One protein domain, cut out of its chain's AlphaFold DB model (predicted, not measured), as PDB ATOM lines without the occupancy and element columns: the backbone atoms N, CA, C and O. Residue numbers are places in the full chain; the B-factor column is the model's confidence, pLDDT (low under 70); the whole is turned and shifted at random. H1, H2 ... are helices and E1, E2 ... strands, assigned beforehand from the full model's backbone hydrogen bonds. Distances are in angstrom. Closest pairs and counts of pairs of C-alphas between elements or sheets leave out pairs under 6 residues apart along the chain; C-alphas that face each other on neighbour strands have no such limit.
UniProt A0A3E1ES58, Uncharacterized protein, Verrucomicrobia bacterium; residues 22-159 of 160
ATOM      1  N   ARG A  22     140.197 150.312 183.084       86.25
ATOM      2  CA  ARG A  22     139.991 149.611 184.353       86.25
ATOM      3  C   ARG A  22     139.962 148.114 184.127       86.25
ATOM      4  O   ARG A  22     139.336 147.639 183.181       86.25
ATOM      5  N   CYS A  23     140.594 147.373 185.029       89.00
ATOM      6  CA  CYS A  23     140.435 145.926 185.058       89.00
ATOM      7  C   CYS A  23     138.959 145.576 185.344       89.00
ATOM      8  O   CYS A  23     138.433 146.041 186.354       89.00
ATOM      9  N   PRO A  24     138.294 144.734 184.533       91.06
ATOM     10  CA  PRO A  24     136.892 144.370 184.756       91.06
ATOM     11  C   PRO A  24     136.682 143.479 185.994       91.06
ATOM     12  O   PRO A  24     135.551 143.282 186.421       91.06
ATOM     13  N   ILE A  25     137.766 142.958 186.582       92.31
ATOM     14  CA  ILE A  25     137.727 142.005 187.699       92.31
ATOM     15  C   ILE A  25     137.929 142.703 189.045       92.31
ATOM     16  O   ILE A  25     137.123 142.536 189.955       92.31
ATOM     17  N   CYS A  26     139.002 143.487 189.182       91.12
ATOM     18  CA  CYS A  26     139.348 144.172 190.435       91.12
ATOM     19  C   CYS A  26     139.182 145.697 190.382       91.12
ATOM     20  O   CYS A  26     139.571 146.380 191.326       91.12
ATOM     21  N   GLU A  27     138.670 146.234 189.271       89.00
ATOM     22  CA  GLU A  27     138.419 147.666 189.032       89.00
ATOM     23  C   GLU A  27     139.648 148.585 189.147       89.00
ATOM     24  O   GLU A  27     139.507 149.815 189.108       89.00
ATOM     25  N   ARG A  28     140.858 148.006 189.234       85.50
ATOM     26  CA  ARG A  28     142.124 148.747 189.284       85.50
ATOM     27  C   ARG A  28     142.214 149.695 188.078       85.50
ATOM     28  O   ARG A  28     142.086 149.211 186.950       85.50
ATOM     29  N   PRO A  29     142.434 151.005 188.302       84.44
ATOM     30  CA  PRO A  29     142.674 151.959 187.230       84.44
ATOM     31  C   PRO A  29     144.054 151.717 186.611       84.44
ATOM     32  O   PRO A  29     145.049 151.603 187.330       84.44
ATOM     33  N   ASN A  30     144.097 151.655 185.285       77.38
ATOM     34  CA  ASN A  30     145.293 151.402 184.493       77.38
ATOM     35  C   ASN A  30     145.455 152.496 183.432       77.38
ATOM     36  O   ASN A  30     144.472 153.006 182.887       77.38
ATOM     37  N   ALA A  31     146.706 152.832 183.127       73.50
ATOM     38  CA  ALA A  31     147.016 153.691 181.995       73.50
ATOM     39  C   ALA A  31     146.838 152.893 180.689       73.50
ATOM     40  O   ALA A  31     147.007 151.667 180.710       73.50
ATOM     41  N   PRO A  32     146.527 153.556 179.560       67.12
ATOM     42  CA  PRO A  32     146.461 152.907 178.252       67.12
ATOM     43  C   PRO A  32     147.699 152.048 177.987       67.12
ATOM     44  O   PRO A  32     148.828 152.531 178.065       67.12
ATOM     45  N   GLY A  33     147.502 150.761 177.702       64.19
ATOM     46  CA  GLY A  33     148.602 149.829 177.430       64.19
ATOM     47  C   GLY A  33     149.470 149.432 178.637       64.19
ATOM     48  O   GLY A  33     150.351 148.597 178.467       64.19
ATOM     49  N   ALA A  34     149.212 149.950 179.846       66.38
ATOM     50  CA  ALA A  34     149.880 149.567 181.104       66.38
ATOM     51  C   ALA A  34     149.064 148.547 181.928       66.38
ATOM     52  O   ALA A  34     149.201 148.418 183.151       66.38
ATOM     53  N   CYS A  35     148.147 147.843 181.257       64.56
ATOM     54  CA  CYS A  35     147.311 146.812 181.865       64.56
ATOM     55  C   CYS A  35     148.117 145.567 182.268       64.56
ATOM     56  O   CYS A  35     147.624 144.769 183.060       64.56
ATOM     57  N   ASP A  36     149.373 145.463 181.826       63.75
ATOM     58  CA  ASP A  36     150.364 144.462 182.231       63.75
ATOM     59  C   ASP A  36     150.675 144.452 183.738       63.75
ATOM     60  O   ASP A  36     151.152 143.453 184.274       63.75
ATOM     61  N   THR A  37     150.375 145.544 184.440       75.69
ATOM     62  CA  THR A  37     150.604 145.672 185.886       75.69
ATOM     63  C   THR A  37     149.530 145.008 186.756       75.69
ATOM     64  O   THR A  37     149.724 144.856 187.966       75.69
ATOM     65  N   CYS A  38     148.394 144.604 186.179       85.69
ATOM     66  CA  CYS A  38     147.329 143.909 186.899       85.69
ATOM     67  C   CYS A  38     147.520 142.387 186.833       85.69
ATOM     68  O   CYS A  38     147.678 141.829 185.755       85.69
ATOM     69  N   GLU A  39     147.408 141.684 187.963       88.62
ATOM     70  CA  GLU A  39     147.548 140.215 188.006       88.62
ATOM     71  C   GLU A  39     146.503 139.464 187.160       88.62
ATOM     72  O   GLU A  39     146.771 138.382 186.635       88.62
ATOM     73  N   HIS A  40     145.326 140.071 186.991       91.38
ATOM     74  CA  HIS A  40     144.238 139.538 186.178       91.38
ATOM     75  C   HIS A  40     144.476 139.708 184.682       91.38
ATOM     76  O   HIS A  40     143.750 139.123 183.882       91.38
ATOM     77  N   PHE A  41     145.420 140.558 184.281       91.25
ATOM     78  CA  PHE A  41     145.702 140.775 182.877       91.25
ATOM     79  C   PHE A  41     146.318 139.514 182.273       91.25
ATOM     80  O   PHE A  41     147.253 138.930 182.830       91.25
ATOM     81  N   PHE A  42     145.768 139.091 181.137       91.62
ATOM     82  CA  PHE A  42     146.258 137.933 180.400       91.62
ATOM     83  C   PHE A  42     146.901 138.334 179.076       91.62
ATOM     84  O   PHE A  42     147.956 137.802 178.728       91.62
ATOM     85  N   GLY A  43     146.290 139.262 178.340       92.06
ATOM     86  CA  GLY A  43     146.792 139.650 177.031       92.06
ATOM     87  C   GLY A  43     145.950 140.687 176.299       92.06
ATOM     88  O   GLY A  43     145.003 141.247 176.850       92.06
ATOM     89  N   CYS A  44     146.283 140.906 175.033       91.75
ATOM     90  CA  CYS A  44     145.550 141.767 174.110       91.75
ATOM     91  C   CYS A  44     145.074 140.959 172.904       91.75
ATOM     92  O   CYS A  44     145.855 140.217 172.308       91.75
ATOM     93  N   CYS A  45     143.815 141.153 172.527       92.75
ATOM     94  CA  CYS A  45     143.209 140.581 171.334       92.75
ATOM     95  C   CYS A  45     142.961 141.684 170.300       92.75
ATOM     96  O   CYS A  45     142.527 142.779 170.667       92.75
ATOM     97  N   TRP A  46     143.223 141.402 169.027       93.00
ATOM     98  CA  TRP A  46     142.923 142.275 167.897       93.00
ATOM     99  C   TRP A  46     142.340 141.454 166.752       93.00
ATOM    100  O   TRP A  46     142.958 140.497 166.297       93.00
ATOM    101  N   ASP A  47     141.135 141.806 166.311       91.62
ATOM    102  CA  ASP A  47     140.391 141.101 165.260       91.62
ATOM    103  C   ASP A  47     140.297 139.577 165.479       91.62
ATOM    104  O   ASP A  47     140.290 138.787 164.538       91.62
ATOM    105  N   GLY A  48     140.189 139.163 166.746       89.25
ATOM    106  CA  GLY A  48     140.091 137.757 167.147       89.25
ATOM    107  C   GLY A  48     141.433 137.060 167.386       89.25
ATOM    108  O   GLY A  48     141.431 135.916 167.836       89.25
ATOM    109  N   GLU A  49     142.556 137.739 167.152       93.38
ATOM    110  CA  GLU A  49     143.899 137.194 167.345       93.38
ATOM    111  C   GLU A  49     144.566 137.743 168.605       93.38
ATOM    112  O   GLU A  49     144.585 138.953 168.846       93.38
ATOM    113  N   ILE A  50     145.143 136.857 169.418       93.06
ATOM    114  CA  ILE A  50     145.894 137.252 170.608       93.06
ATOM    115  C   ILE A  50     147.268 137.747 170.150       93.06
ATOM    116  O   ILE A  50     148.119 136.973 169.728       93.06
ATOM    117  N   LEU A  51     147.480 139.062 170.224       89.75
ATOM    118  CA  LEU A  51     148.718 139.705 169.773       89.75
ATOM    119  C   LEU A  51     149.808 139.710 170.839       89.75
ATOM    120  O   LEU A  51     150.994 139.811 170.527       89.75
ATOM    121  N   TRP A  52     149.402 139.698 172.106       87.56
ATOM    122  CA  TRP A  52     150.326 139.802 173.218       87.56
ATOM    123  C   TRP A  52     149.779 139.086 174.442       87.56
ATOM    124  O   TRP A  52     148.665 139.367 174.870       87.56
ATOM    125  N   SER A  53     150.566 138.175 175.004       89.38
ATOM    126  CA  SER A  53     150.334 137.522 176.291       89.38
ATOM    127  C   SER A  53     151.628 136.835 176.717       89.38
ATOM    128  O   SER A  53     152.363 136.326 175.878       89.38
ATOM    129  N   SER A  54     151.907 136.783 178.018       83.69
ATOM    130  CA  SER A  54     153.066 136.045 178.535       83.69
ATOM    131  C   SER A  54     152.879 134.525 178.541       83.69
ATOM    132  O   SER A  54     153.844 133.804 178.765       83.69
ATOM    133  N   GLU A  55     151.645 134.040 178.389       86.31
ATOM    134  CA  GLU A  55     151.290 132.617 178.519       86.31
ATOM    135  C   GLU A  55     150.741 132.012 177.216       86.31
ATOM    136  O   GLU A  55     150.588 130.796 177.125       86.31
ATOM    137  N   PHE A  56     150.442 132.833 176.204       91.06
ATOM    138  CA  PHE A  56     149.829 132.355 174.962       91.06
ATOM    139  C   PHE A  56     150.785 131.540 174.085       91.06
ATOM    140  O   PHE A  56     150.356 130.534 173.531       91.06
ATOM    141  N   ASP A  57     152.064 131.913 174.009       91.06
ATOM    142  CA  ASP A  57     153.043 131.243 173.136       91.06
ATOM    143  C   ASP A  57     153.163 129.736 173.434       91.06
ATOM    144  O   ASP A  57     153.248 128.914 172.522       91.06
ATOM    145  N   GLU A  58     153.125 129.351 174.714       89.38
ATOM    146  CA  GLU A  58     153.150 127.940 175.117       89.38
ATOM    147  C   GLU A  58     151.888 127.203 174.652       89.38
ATOM    148  O   GLU A  58     151.965 126.083 174.140       89.38
ATOM    149  N   PHE A  59     150.724 127.841 174.783       90.56
ATOM    150  CA  PHE A  59     149.474 127.267 174.311       90.56
ATOM    151  C   PHE A  59     149.440 127.136 172.783       90.56
ATOM    152  O   PHE A  59     149.014 126.096 172.286       90.56
ATOM    153  N   ASP A  60     149.917 128.136 172.040       93.56
ATOM    154  CA  ASP A  60     149.973 128.110 170.573       93.56
ATOM    155  C   ASP A  60     150.833 126.948 170.052       93.56
ATOM    156  O   ASP A  60     150.423 126.210 169.150       93.56
ATOM    157  N   MET A  61     151.978 126.695 170.696       92.25
ATOM    158  CA  MET A  61     152.815 125.529 170.402       92.25
ATOM    159  C   MET A  61     152.072 124.209 170.649       92.25
ATOM    160  O   MET A  61     152.027 123.347 169.770       92.25
ATOM    161  N   ILE A  62     151.455 124.052 171.823       90.62
ATOM    162  CA  ILE A  62     150.722 122.831 172.196       90.62
ATOM    163  C   ILE A  62     149.515 122.602 171.273       90.62
ATOM    164  O   ILE A  62     149.211 121.465 170.898       90.62
ATOM    165  N   TRP A  63     148.822 123.673 170.888       92.88
ATOM    166  CA  TRP A  63     147.684 123.618 169.977       92.88
ATOM    167  C   TRP A  63     148.107 123.223 168.562       92.88
ATOM    168  O   TRP A  63     147.484 122.354 167.948       92.88
ATOM    169  N   SER A  64     149.201 123.799 168.066       92.56
ATOM    170  CA  SER A  64     149.795 123.440 166.777       92.56
ATOM    171  C   SER A  64     150.208 121.967 166.731       92.56
ATOM    172  O   SER A  64     149.909 121.268 165.757       92.56
ATOM    173  N   ASP A  65     150.808 121.458 167.811       90.31
ATOM    174  CA  ASP A  65     151.142 120.037 167.947       90.31
ATOM    175  C   ASP A  65     149.884 119.156 167.911       90.31
ATOM    176  O   ASP A  65     149.859 118.131 167.222       90.31
ATOM    177  N   LEU A  66     148.805 119.557 168.592       88.44
ATOM    178  CA  LEU A  66     147.525 118.846 168.533       88.44
ATOM    179  C   LEU A  66     146.970 118.780 167.104       88.44
ATOM    180  O   LEU A  66     146.559 117.701 166.667       88.44
ATOM    181  N   LEU A  67     146.948 119.906 166.385       90.12
ATOM    182  CA  LEU A  67     146.462 119.974 165.003       90.12
ATOM    183  C   LEU A  67     147.261 119.039 164.092       90.12
ATOM    184  O   LEU A  67     146.673 118.201 163.404       90.12
ATOM    185  N   SER A  68     148.592 119.109 164.169       89.12
ATOM    186  CA  SER A  68     149.489 118.244 163.402       89.12
ATOM    187  C   SER A  68     149.230 116.760 163.686       89.12
ATOM    188  O   SER A  68     149.101 115.955 162.763       89.12
ATOM    189  N   LYS A  69     149.045 116.377 164.956       84.12
ATOM    190  CA  LYS A  69     148.758 114.981 165.329       84.12
ATOM    191  C   LYS A  69     147.394 114.503 164.851       84.12
ATOM    192  O   LYS A  69     147.247 113.345 164.455       84.12
ATOM    193  N   ILE A  70     146.383 115.366 164.880       84.06
ATOM    194  CA  ILE A  70     145.057 115.043 164.344       84.06
ATOM    195  C   ILE A  70     145.140 114.791 162.834       84.06
ATOM    196  O   ILE A  70     144.519 113.837 162.355       84.06
ATOM    197  N   GLU A  71     145.916 115.590 162.105       84.19
ATOM    198  CA  GLU A  71     146.147 115.429 160.667       84.19
ATOM    199  C   GLU A  71     146.901 114.125 160.343       84.19
ATOM    200  O   GLU A  71     146.449 113.336 159.504       84.19
ATOM    201  N   GLU A  72     147.989 113.830 161.062       82.38
ATOM    202  CA  GLU A  72     148.740 112.569 160.946       82.38
ATOM    203  C   GLU A  72     147.830 111.350 161.183       82.38
ATOM    204  O   GLU A  72     147.793 110.403 160.399       82.38
ATOM    205  N   ILE A  73     147.013 111.370 162.241       78.62
ATOM    206  CA  ILE A  73     146.116 110.248 162.552       78.62
ATOM    207  C   ILE A  73     144.977 110.141 161.537       78.62
ATOM    208  O   ILE A  73     144.558 109.031 161.187       78.62
ATOM    209  N   GLY A  74     144.435 111.276 161.096       70.56
ATOM    210  CA  GLY A  74     143.365 111.337 160.107       70.56
ATOM    211  C   GLY A  74     143.789 110.766 158.756       70.56
ATOM    212  O   GLY A  74     142.986 110.081 158.117       70.56
ATOM    213  N   SER A  75     145.045 110.990 158.362       70.00
ATOM    214  CA  SER A  75     145.624 110.460 157.125       70.00
ATOM    215  C   SER A  75     145.964 108.965 157.215       70.00
ATOM    216  O   SER A  75     145.649 108.223 156.282       70.00
ATOM    217  N   ASP A  76     146.490 108.489 158.349       65.94
ATOM    218  CA  ASP A  76     146.934 107.093 158.500       65.94
ATOM    219  C   ASP A  76     145.846 106.110 158.969       65.94
ATOM    220  O   ASP A  76     145.849 104.928 158.602       65.94
ATOM    221  N   SER A  77     144.909 106.531 159.828       67.12
ATOM    222  CA  SER A  77     143.887 105.631 160.375       67.12
ATOM    223  C   SER A  77     142.667 106.367 160.954       67.12
ATOM    224  O   SER A  77     142.590 106.603 162.166       67.12
ATOM    225  N   PRO A  78     141.607 106.599 160.153       69.38
ATOM    226  CA  PRO A  78     140.385 107.288 160.598       69.38
ATOM    227  C   PRO A  78     139.705 106.654 161.828       69.38
ATOM    228  O   PRO A  78     138.985 107.310 162.587       69.38
ATOM    229  N   ASN A  79     139.934 105.357 162.059       70.81
ATOM    230  CA  ASN A  79     139.401 104.640 163.216       70.81
ATOM    231  C   ASN A  79     140.084 105.030 164.539       70.81
ATOM    232  O   ASN A  79     139.419 104.981 165.576       70.81
ATOM    233  N   LYS A  80     141.361 105.441 164.526       69.69
ATOM    234  CA  LYS A  80     142.086 105.886 165.727       69.69
ATOM    235  C   LYS A  80     141.527 107.207 166.253       69.69
ATOM    236  O   LYS A  80     141.169 107.274 167.426       69.69
ATOM    237  N   LEU A  81     141.305 108.192 165.377       69.88
ATOM    238  CA  LEU A  81     140.679 109.469 165.749       69.88
ATOM    239  C   LEU A  81     139.272 109.261 166.336       69.88
ATOM    240  O   LEU A  81     138.898 109.857 167.348       69.88
ATOM    241  N   ARG A  82     138.488 108.350 165.741       73.31
ATOM    242  CA  ARG A  82     137.157 107.988 166.254       73.31
ATOM    243  C   ARG A  82     137.223 107.345 167.643       73.31
ATOM    244  O   ARG A  82     136.327 107.574 168.455       73.31
ATOM    245  N   ASN A  83     138.244 106.535 167.914       72.50
ATOM    246  CA  ASN A  83     138.441 105.902 169.217       72.50
ATOM    247  C   ASN A  83     138.924 106.906 170.272       72.50
ATOM    248  O   ASN A  83     138.390 106.890 171.379       72.50
ATOM    249  N   ALA A  84     139.828 107.825 169.917       68.31
ATOM    250  CA  ALA A  84     140.229 108.935 170.781       68.31
ATOM    251  C   ALA A  84     139.011 109.786 171.177       68.31
ATOM    252  O   ALA A  84     138.709 109.917 172.360       68.31
ATOM    253  N   ARG A  85     138.193 110.216 170.203       70.44
ATOM    254  CA  ARG A  85     136.931 110.936 170.472       70.44
ATOM    255  C   ARG A  85     135.990 110.189 171.420       70.44
ATOM    256  O   ARG A  85     135.278 110.819 172.189       70.44
ATOM    257  N   ARG A  86     135.950 108.852 171.363       72.19
ATOM    258  CA  ARG A  86     135.136 108.035 172.282       72.19
ATOM    259  C   ARG A  86     135.734 107.952 173.683       72.19
ATOM    260  O   ARG A  86     134.965 107.928 174.635       72.19
ATOM    261  N   ARG A  87     137.064 107.899 173.804       67.38
ATOM    262  CA  ARG A  87     137.781 107.833 175.087       67.38
ATOM    263  C   ARG A  87     137.603 109.113 175.905       67.38
ATOM    264  O   ARG A  87     137.443 109.023 177.113       67.38
ATOM    265  N   PHE A  88     137.551 110.261 175.233       66.06
ATOM    266  CA  PHE A  88     137.359 111.581 175.851       66.06
ATOM    267  C   PHE A  88     135.897 112.060 175.835       66.06
ATOM    268  O   PHE A  88     135.595 113.212 176.144       66.06
ATOM    269  N   LYS A  89     134.957 111.179 175.472       58.38
ATOM    270  CA  LYS A  89     133.529 111.493 175.460       58.38
ATOM    271  C   LYS A  89     133.014 111.559 176.901       58.38
ATOM    272  O   LYS A  89     132.821 110.518 177.521       58.38
ATOM    273  N   GLY A  90     132.771 112.766 177.410       56.84
ATOM    274  CA  GLY A  90     132.241 113.000 178.764       56.84
ATOM    275  C   GLY A  90     133.021 114.027 179.586       56.84
ATOM    276  O   GLY A  90     132.561 114.409 180.655       56.84
ATOM    277  N   THR A  91     134.164 114.491 179.088       63.91
ATOM    278  CA  THR A  91     134.857 115.672 179.610       63.91
ATOM    279  C   THR A  91     134.626 116.830 178.640       63.91
ATOM    280  O   THR A  91     135.181 116.825 177.537       63.91
ATOM    281  N   ASP A  92     133.774 117.785 179.021       72.56
ATOM    282  CA  ASP A  92     133.241 118.819 178.116       72.56
ATOM    283  C   ASP A  92     134.343 119.640 177.425       72.56
ATOM    284  O   ASP A  92     134.291 119.834 176.208       72.56
ATOM    285  N   ALA A  93     135.405 120.001 178.153       67.44
ATOM    286  CA  ALA A  93     136.537 120.758 177.614       67.44
ATOM    287  C   ALA A  93     137.297 120.013 176.497       67.44
ATOM    288  O   ALA A  93     137.635 120.598 175.471       67.44
ATOM    289  N   PHE A  94     137.516 118.701 176.639       73.31
ATOM    290  CA  PHE A  94     138.248 117.909 175.640       73.31
ATOM    291  C   PHE A  94     137.442 117.687 174.366       73.31
ATOM    292  O   PHE A  94     137.987 117.712 173.261       73.31
ATOM    293  N   SER A  95     136.135 117.449 174.507       76.75
ATOM    294  CA  SER A  95     135.262 117.308 173.345       76.75
ATOM    295  C   SER A  95     135.197 118.618 172.563       76.75
ATOM    296  O   SER A  95     135.227 118.581 171.333       76.75
ATOM    297  N   ALA A  96     135.146 119.755 173.260       79.88
ATOM    298  CA  ALA A  96     135.169 121.074 172.645       79.88
ATOM    299  C   ALA A  96     136.518 121.360 171.960       79.88
ATOM    300  O   ALA A  96     136.525 121.744 170.792       79.88
ATOM    301  N   ALA A  97     137.648 121.068 172.613       80.88
ATOM    302  CA  ALA A  97     138.982 121.219 172.027       80.88
ATOM    303  C   ALA A  97     139.157 120.380 170.751       80.88
ATOM    304  O   ALA A  97     139.536 120.903 169.708       80.88
ATOM    305  N   LEU A  98     138.787 119.094 170.778       80.81
ATOM    306  CA  LEU A  98     138.846 118.227 169.594       80.81
ATOM    307  C   LEU A  98     137.910 118.683 168.467       80.81
ATOM    308  O   LEU A  98     138.192 118.434 167.294       80.81
ATOM    309  N   GLN A  99     136.771 119.287 168.808       82.19
ATOM    310  CA  GLN A  99     135.835 119.823 167.825       82.19
ATOM    311  C   GLN A  99     136.388 121.087 167.161       82.19
ATOM    312  O   GLN A  99     136.280 121.210 165.943       82.19
ATOM    313  N   LEU A 100     137.003 121.979 167.936       82.75
ATOM    314  CA  LEU A 100     137.641 123.198 167.438       82.75
ATOM    315  C   LEU A 100     138.878 122.884 166.599       82.75
ATOM    316  O   LEU A 100     138.993 123.384 165.486       82.75
ATOM    317  N   ALA A 101     139.729 121.974 167.071       82.62
ATOM    318  CA  ALA A 101     140.903 121.524 166.335       82.62
ATOM    319  C   ALA A 101     140.522 120.886 164.986       82.62
ATOM    320  O   ALA A 101     141.159 121.119 163.969       82.62
ATOM    321  N   HIS A 102     139.424 120.123 164.937       80.88
ATOM    322  CA  HIS A 102     138.922 119.572 163.675       80.88
ATOM    323  C   HIS A 102     138.349 120.627 162.721       80.88
ATOM    324  O   HIS A 102     138.293 120.387 161.519       80.88
ATOM    325  N   GLY A 103     137.883 121.754 163.256       81.62
ATOM    326  CA  GLY A 103     137.462 122.910 162.472       81.62
ATOM    327  C   GLY A 103     138.617 123.812 162.043       81.62
ATOM    328  O   GLY A 103     138.331 124.877 161.512       81.62
ATOM    329  N   GLU A 104     139.871 123.412 162.295       81.62
ATOM    330  CA  GLU A 104     141.081 124.193 161.997       81.62
ATOM    331  C   GLU A 104     141.073 125.585 162.653       81.62
ATOM    332  O   GLU A 104     141.632 126.541 162.122       81.62
ATOM    333  N   ALA A 105     140.434 125.702 163.825       87.56
ATOM    334  CA  ALA A 105     140.434 126.941 164.596       87.56
ATOM    335  C   ALA A 105     141.869 127.326 164.998       87.56
ATOM    336  O   ALA A 105     142.644 126.462 165.437       87.56
ATOM    337  N   SER A 106     142.203 128.618 164.897       92.75
ATOM    338  CA  SER A 106     143.486 129.145 165.381       92.75
ATOM    339  C   SER A 106     143.611 128.952 166.896       92.75
ATOM    340  O   SER A 106     142.609 128.767 167.594       92.75
ATOM    341  N   ALA A 107     144.835 128.996 167.432       92.44
ATOM    342  CA  ALA A 107     145.037 128.927 168.879       92.44
ATOM    343  C   ALA A 107     144.301 130.074 169.594       92.44
ATOM    344  O   ALA A 107     143.634 129.840 170.599       92.44
ATOM    345  N   SER A 108     144.328 131.288 169.033       93.88
ATOM    346  CA  SER A 108     143.569 132.433 169.549       93.88
ATOM    347  C   SER A 108     142.075 132.119 169.633       93.88
ATOM    348  O   SER A 108     141.467 132.246 170.695       93.88
ATOM    349  N   GLU A 109     141.482 131.634 168.537       91.94
ATOM    350  CA  GLU A 109     140.058 131.296 168.483       91.94
ATOM    351  C   GLU A 109     139.701 130.173 169.462       91.94
ATOM    352  O   GLU A 109     138.681 130.241 170.156       91.94
ATOM    353  N   ALA A 110     140.534 129.135 169.530       90.25
ATOM    354  CA  ALA A 110     140.333 128.019 170.434       90.25
ATOM    355  C   ALA A 110     140.373 128.476 171.891       90.25
ATOM    356  O   ALA A 110     139.465 128.158 172.660       90.25
ATOM    357  N   LEU A 111     141.378 129.271 172.258       90.19
ATOM    358  CA  LEU A 111     141.546 129.753 173.618       90.19
ATOM    359  C   LEU A 111     140.384 130.660 174.033       90.19
ATOM    360  O   LEU A 111     139.788 130.438 175.082       90.19
ATOM    361  N   MET A 112     139.995 131.607 173.176       90.19
ATOM    362  CA  MET A 112     138.877 132.525 173.427       90.19
ATOM    363  C   MET A 112     137.520 131.821 173.560       90.19
ATOM    364  O   MET A 112     136.603 132.364 174.174       90.19
ATOM    365  N   LYS A 113     137.359 130.623 172.982       88.69
ATOM    366  CA  LYS A 113     136.130 129.818 173.100       88.69
ATOM    367  C   LYS A 113     136.127 128.868 174.292       88.69
ATOM    368  O   LYS A 113     135.051 128.497 174.756       88.69
ATOM    369  N   LEU A 114     137.298 128.410 174.720       86.12
ATOM    370  CA  LEU A 114     137.444 127.373 175.744       86.12
ATOM    371  C   LEU A 114     137.704 127.949 177.133       86.12
ATOM    372  O   LEU A 114     137.452 127.271 178.127       86.12
ATOM    373  N   VAL A 115     138.184 129.188 177.199       88.88
ATOM    374  CA  VAL A 115     138.490 129.893 178.438       88.88
ATOM    375  C   VAL A 115     137.580 131.111 178.565       88.88
ATOM    376  O   VAL A 115     137.409 131.891 177.629       88.88
ATOM    377  N   GLU A 116     136.987 131.280 179.745       90.19
ATOM    378  CA  GLU A 116     136.096 132.401 180.044       90.19
ATOM    379  C   GLU A 116     136.900 133.662 180.386       90.19
ATOM    380  O   GLU A 116     137.166 133.966 181.550       90.19
ATOM    381  N   PHE A 117     137.295 134.405 179.354       92.75
ATOM    382  CA  PHE A 117     137.914 135.716 179.527       92.75
ATOM    383  C   PHE A 117     136.878 136.794 179.843       92.75
ATOM    384  O   PHE A 117     135.780 136.830 179.286       92.75
ATOM    385  N   GLN A 118     137.270 137.736 180.696       93.75
ATOM    386  CA  GLN A 118     136.615 139.036 180.774       93.75
ATOM    387  C   GLN A 118     137.328 140.022 179.856       93.75
ATOM    388  O   GLN A 118     138.549 139.978 179.710       93.75
ATOM    389  N   HIS A 119     136.572 140.927 179.244       92.06
ATOM    390  CA  HIS A 119     137.111 141.871 178.273       92.06
ATOM    391  C   HIS A 119     137.168 143.277 178.862       92.06
ATOM    392  O   HIS A 119     136.256 143.717 179.565       92.06
ATOM    393  N   GLY A 120     138.259 143.975 178.564       89.06
ATOM    394  CA  GLY A 120     138.366 145.407 178.776       89.06
ATOM    395  C   GLY A 120     137.515 146.186 177.780       89.06
ATOM    396  O   GLY A 120     136.708 145.641 177.025       89.06
ATOM    397  N   ARG A 121     137.724 147.500 177.763       87.38
ATOM    398  CA  ARG A 121     137.095 148.373 176.778       87.38
ATOM    399  C   ARG A 121     137.580 148.011 175.371       87.38
ATOM    400  O   ARG A 121     138.780 147.892 175.145       87.38
ATOM    401  N   THR A 122     136.644 147.894 174.434       89.38
ATOM    402  CA  THR A 122     136.970 147.743 173.014       89.38
ATOM    403  C   THR A 122     137.464 149.065 172.437       89.38
ATOM    404  O   THR A 122     136.842 150.115 172.629       89.38
ATOM    405  N   ILE A 123     138.578 148.994 171.720       87.06
ATOM    406  CA  ILE A 123     139.150 150.061 170.909       87.06
ATOM    407  C   ILE A 123     138.856 149.716 169.455       87.06
ATOM    408  O   ILE A 123     139.197 148.633 168.992       87.06
ATOM    409  N   GLU A 124     138.232 150.642 168.741       89.62
ATOM    410  CA  GLU A 124     137.948 150.516 167.314       89.62
ATOM    411  C   GLU A 124     138.779 151.552 166.562       89.62
ATOM    412  O   GLU A 124     138.902 152.702 166.993       89.62
ATOM    413  N   THR A 125     139.375 151.141 165.448       87.25
ATOM    414  CA  THR A 125     140.135 152.038 164.574       87.25
ATOM    415  C   THR A 125     139.578 151.994 163.163       87.25
ATOM    416  O   THR A 125     139.242 150.930 162.644       87.25
ATOM    417  N   ASP A 126     139.526 153.164 162.531       84.75
ATOM    418  CA  ASP A 126     139.128 153.329 161.137       84.75
ATOM    419  C   ASP A 126     140.356 153.579 160.245       84.75
ATOM    420  O   ASP A 126     141.355 154.165 160.671       84.75
ATOM    421  N   GLY A 127     140.281 153.190 158.967       79.88
ATOM    422  CA  GLY A 127     141.312 153.476 157.961       79.88
ATOM    423  C   GLY A 127     141.983 152.227 157.385       79.88
ATOM    424  O   GLY A 127     141.374 151.169 157.306       79.88
ATOM    425  N   MET A 128     143.237 152.343 156.926       74.38
ATOM    426  CA  MET A 128     143.933 151.233 156.243       74.38
ATOM    427  C   MET A 128     144.275 150.048 157.159       74.38
ATOM    428  O   MET A 128     144.490 148.952 156.655       74.38
ATOM    429  N   LEU A 129     144.340 150.273 158.473       71.12
ATOM    430  CA  LEU A 129     144.567 149.246 159.496       71.12
ATOM    431  C   LEU A 129     143.291 148.986 160.312       71.12
ATOM    432  O   LEU A 129     143.388 148.621 161.477       71.12
ATOM    433  N   SER A 130     142.116 149.248 159.722       86.94
ATOM    434  CA  SER A 130     140.824 149.133 160.402       86.94
ATOM    435  C   SER A 130     140.696 147.817 161.156       86.94
ATOM    436  O   SER A 130     141.035 146.771 160.602       86.94
ATOM    437  N   GLY A 131     140.147 147.873 162.360       89.62
ATOM    438  CA  GLY A 131     140.024 146.707 163.222       89.62
ATOM    439  C   GLY A 131     139.538 147.082 164.609       89.62
ATOM    440  O   GLY A 131     139.365 148.265 164.933       89.62
ATOM    441  N   SER A 132     139.322 146.059 165.421       92.19
ATOM    442  CA  SER A 132     138.903 146.199 166.809       92.19
ATOM    443  C   SER A 132     139.791 145.371 167.722       92.19
ATOM    444  O   SER A 132     140.117 144.223 167.420       92.19
ATOM    445  N   GLY A 133     140.158 145.939 168.863       91.44
ATOM    446  CA  GLY A 133     140.943 145.243 169.866       91.44
ATOM    447  C   GLY A 133     140.466 145.508 171.275       91.44
ATOM    448  O   GLY A 133     139.772 146.484 171.552       91.44
ATOM    449  N   PHE A 134     140.825 144.610 172.178       90.38
ATOM    450  CA  PHE A 134     140.511 144.716 173.595       90.38
ATOM    451  C   PHE A 134     141.526 143.933 174.422       90.38
ATOM    452  O   PHE A 134     142.073 142.914 173.995       90.38
ATOM    453  N   SER A 135     141.749 144.402 175.642       91.94
ATOM    454  CA  SER A 135     142.485 143.660 176.664       91.94
ATOM    455  C   SER A 135     141.634 142.492 177.172       91.94
ATOM    456  O   SER A 135     140.426 142.647 177.371       91.94
ATOM    457  N   ILE A 136     142.249 141.337 177.416       93.06
ATOM    458  CA  ILE A 136     141.604 140.146 177.983       93.06
ATOM    459  C   ILE A 136     142.154 139.840 179.374       93.06
ATOM    460  O   ILE A 136     143.349 139.983 179.649       93.06
ATOM    461  N   TYR A 137     141.252 139.426 180.260       92.56
ATOM    462  CA  TYR A 137     141.508 139.246 181.681       92.56
ATOM    463  C   TYR A 137     140.991 137.894 182.171       92.56
ATOM    464  O   TYR A 137     139.933 137.432 181.742       92.56
ATOM    465  N   LEU A 138     141.707 137.298 183.122       93.19
ATOM    466  CA  LEU A 138     141.345 136.059 183.805       93.19
ATOM    467  C   LEU A 138     141.270 136.290 185.310       93.19
ATOM    468  O   LEU A 138     142.221 136.781 185.914       93.19
ATOM    469  N   ALA A 139     140.142 135.913 185.917       91.06
ATOM    470  CA  ALA A 139     139.965 135.995 187.369       91.06
ATOM    471  C   ALA A 139     140.855 134.979 188.093       91.06
ATOM    472  O   ALA A 139     141.419 135.262 189.143       91.06
ATOM    473  N   ASP A 140     140.974 133.794 187.500       88.88
ATOM    474  CA  ASP A 140     141.794 132.698 187.983       88.88
ATOM    475  C   ASP A 140     142.511 132.067 186.786       88.88
ATOM    476  O   ASP A 140     141.904 131.819 185.742       88.88
ATOM    477  N   ARG A 141     143.815 131.817 186.933       88.88
ATOM    478  CA  ARG A 141     144.635 131.148 185.914       88.88
ATOM    479  C   ARG A 141     144.583 129.625 186.032       88.88
ATOM    480  O   ARG A 141     145.052 128.943 185.125       88.88
ATOM    481  N   ALA A 142     144.036 129.074 187.116       87.25
ATOM    482  CA  ALA A 142     143.934 127.630 187.304       87.25
ATOM    483  C   ALA A 142     143.142 126.933 186.180       87.25
ATOM    484  O   ALA A 142     143.680 125.970 185.638       87.25
ATOM    485  N   PRO A 143     141.967 127.430 185.731       81.19
ATOM    486  CA  PRO A 143     141.245 126.820 184.612       81.19
ATOM    487  C   PRO A 143     142.047 126.820 183.304       81.19
ATOM    488  O   PRO A 143     142.023 125.838 182.568       81.19
ATOM    489  N   PHE A 144     142.797 127.895 183.033       86.69
ATOM    490  CA  PHE A 144     143.693 127.969 181.878       86.69
ATOM    491  C   PHE A 144     144.807 126.919 181.967       86.69
ATOM    492  O   PHE A 144     144.996 126.148 181.031       86.69
ATOM    493  N   ARG A 145     145.512 126.837 183.102       88.56
ATOM    494  CA  ARG A 145     146.603 125.867 183.292       88.56
ATOM    495  C   ARG A 145     146.112 124.429 183.217       88.56
ATOM    496  O   ARG A 145     146.709 123.625 182.512       88.56
ATOM    497  N   GLU A 146     145.002 124.128 183.886       84.38
ATOM    498  CA  GLU A 146     144.365 122.813 183.818       84.38
ATOM    499  C   GLU A 146     143.995 122.473 182.370       84.38
ATOM    500  O   GLU A 146     144.228 121.357 181.909       84.38
ATOM    501  N   PHE A 147     143.464 123.436 181.617       82.31
ATOM    502  CA  PHE A 147     143.162 123.245 180.206       82.31
ATOM    503  C   PHE A 147     144.420 122.962 179.364       82.31
ATOM    504  O   PHE A 147     144.419 122.001 178.598       82.31
ATOM    505  N   VAL A 148     145.502 123.726 179.536       86.19
ATOM    506  CA  VAL A 148     146.781 123.505 178.834       86.19
ATOM    507  C   VAL A 148     147.353 122.117 179.144       86.19
ATOM    508  O   VAL A 148     147.674 121.362 178.224       86.19
ATOM    509  N   GLU A 149     147.420 121.741 180.423       86.06
ATOM    510  CA  GLU A 149     147.886 120.419 180.865       86.06
ATOM    511  C   GLU A 149     147.043 119.292 180.257       86.06
ATOM    512  O   GLU A 149     147.567 118.268 179.807       86.06
ATOM    513  N   ASN A 150     145.730 119.500 180.187       81.31
ATOM    514  CA  ASN A 150     144.793 118.568 179.582       81.31
ATOM    515  C   ASN A 150     145.013 118.418 178.070       81.31
ATOM    516  O   ASN A 150     145.050 117.291 177.569       81.31
ATOM    517  N   VAL A 151     145.196 119.516 177.329       83.00
ATOM    518  CA  VAL A 151     145.504 119.454 175.889       83.00
ATOM    519  C   VAL A 151     146.831 118.731 175.661       83.00
ATOM    520  O   VAL A 151     146.902 117.841 174.816       83.00
ATOM    521  N   LEU A 152     147.855 119.019 176.461       85.25
ATOM    522  CA  LEU A 152     149.137 118.324 176.381       85.25
ATOM    523  C   LEU A 152     148.997 116.818 176.660       85.25
ATOM    524  O   LEU A 152     149.555 115.986 175.941       85.25
ATOM    525  N   ALA A 153     148.216 116.435 177.671       82.00
ATOM    526  CA  ALA A 153     147.927 115.032 177.961       82.00
ATOM    527  C   ALA A 153     147.189 114.344 176.801       82.00
ATOM    528  O   ALA A 153     147.485 113.191 176.476       82.00
ATOM    529  N   LEU A 154     146.263 115.049 176.143       79.06
ATOM    530  CA  LEU A 154     145.585 114.564 174.945       79.06
ATOM    531  C   LEU A 154     146.586 114.322 173.810       79.06
ATOM    532  O   LEU A 154     146.590 113.219 173.262       79.06
ATOM    533  N   VAL A 155     147.451 115.292 173.506       81.75
ATOM    534  CA  VAL A 155     148.516 115.162 172.494       81.75
ATOM    535  C   VAL A 155     149.375 113.927 172.772       81.75
ATOM    536  O   VAL A 155     149.547 113.085 171.893       81.75
ATOM    537  N   ASN A 156     149.830 113.754 174.014       81.75
ATOM    538  CA  ASN A 156     150.641 112.602 174.407       81.75
ATOM    539  C   ASN A 156     149.885 111.272 174.273       81.75
ATOM    540  O   ASN A 156     150.447 110.285 173.808       81.75
ATOM    541  N   SER A 157     148.594 111.238 174.611       75.69
ATOM    542  CA  SER A 157     147.775 110.025 174.488       75.69
ATOM    543  C   SER A 157     147.514 109.590 173.044       75.69
ATOM    544  O   SER A 157     147.145 108.443 172.806       75.69
ATOM    545  N   LEU A 158     147.667 110.505 172.083       72.81
ATOM    546  CA  LEU A 158     147.545 110.216 170.656       72.81
ATOM    547  C   LEU A 158     148.819 109.562 170.082       72.81
ATOM    548  O   LEU A 158     148.759 109.021 168.977       72.81
ATOM    549  N   LEU A 159     149.938 109.583 170.821       65.50
ATOM    550  CA  LEU A 159     151.214 108.959 170.442       65.50
ATOM    551  C   LEU A 159     151.335 107.479 170.858       65.50
ATOM    552  O   LEU A 159     152.194 106.779 170.319       65.50
TER     553      LEU A 159
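What this domain is: This is residues 22 to 159 of the 160 residues of an uncharacterized protein of Verrucomicrobia bacterium (UniProt A0A3E1ES58). A small twisted sheet of four strands, E2, E1, E4 and E3, makes one end of the domain, and a cluster of five helices, H1 to H5, reaches from it to the other end. In the cluster the two longest helices, H1 and H5, lie side by side; H3 packs across both, H2 sits at the far end of H1, and short H4 lies between the cluster and the sheet. The looped stretch of residues 22 to 40 lies at the sheet's end. The printed part has 138 residues, with elements in the order E1 E2 H1 H2 H3 H4 E3 E4 H5; the sheet, in the order E2 E1 E4 E3, is antiparallel and the class is mixed, helices and strands. The whole is only just compact, close to loose, with a radius of gyration of the C-alphas of 17.0 A and spans of 52 by 36 by 21 A.

Where its parts are: After residues 22 to 40, which hold no named element, E1 takes residues 41 to 46, beginning at C-alpha 41 (145.702, 140.775, 182.877), and E2 residues 49 to 53. H1, residues 56 to 76, is 30.3 A long and ends at C-alpha 76 (146.934, 107.093, 158.500). H2 is residues 78 to 87, H3 residues 92 to 102 and H4 residues 107 to 114. E3 is residues 123 to 125, and E4, residues 131 to 137, is 20.0 A long. H5, residues 142 to 157, is 22.1 A long and ends at C-alpha 157 (147.775, 110.025, 174.488).

How they stand to each other: E1 and E2 form a hairpin, with N 44 and O 52 2.8 A apart. E1 and E4 are antiparallel, with N 136 and O 43 2.8 A apart. E4 and E3 form a hairpin, with N 123 and O 133 2.8 A apart. The pairing is staggered: E4 pairs with E3 over residues 131 to 133 and with E1 over 133 to 137. H4 only grazes the sheet, with residues 107 to 112; the C-alphas of Glu 49 in E2 and Ser 108 are 5.3 A apart. H4 touches H1 about perpendicular at 86 degrees, closest at the C-alphas of Asp 60 and Ala 107, 5.3 A. H3 and H4 form a helical hairpin, closest at the C-alphas of Leu 100 and Ala 110, 6.3 A. H5 touches H1 at a shallow tilt of 29 degrees, the same way, closest at the C-alphas of Leu 66 and Val 155, 5.5 A. H3 touches H1 at a steep tilt of 68 degrees, only just short of about perpendicular, closest at the C-alphas of Leu 67 and Ala 101, 5.9 A. H3 touches H5 at a steep tilt of 59 degrees, closest at the C-alphas of Phe 94 and Val 151, 7.4 A. H2 touches H1, with residues 70 to 74 of H1 alone, closest at the C-alphas of Ile 73 and Leu 81, 6.4 A. The helix packing is mostly crossed, but only just: 2 of 6 touching pairs are at a shallow tilt. In H1, H2, H3, H4 and H5 every O i to N i+4 pair is within hydrogen-bond range.

The domain as a whole: The C-alphas of Pro 29 and Ser 77, the two farthest apart, are 53.6 A apart. The printed part has no cut and no long link. Mean pLDDT of the printed part is 83.2; 18 residues are under 70, among them 32 to 36 and 87 to 91.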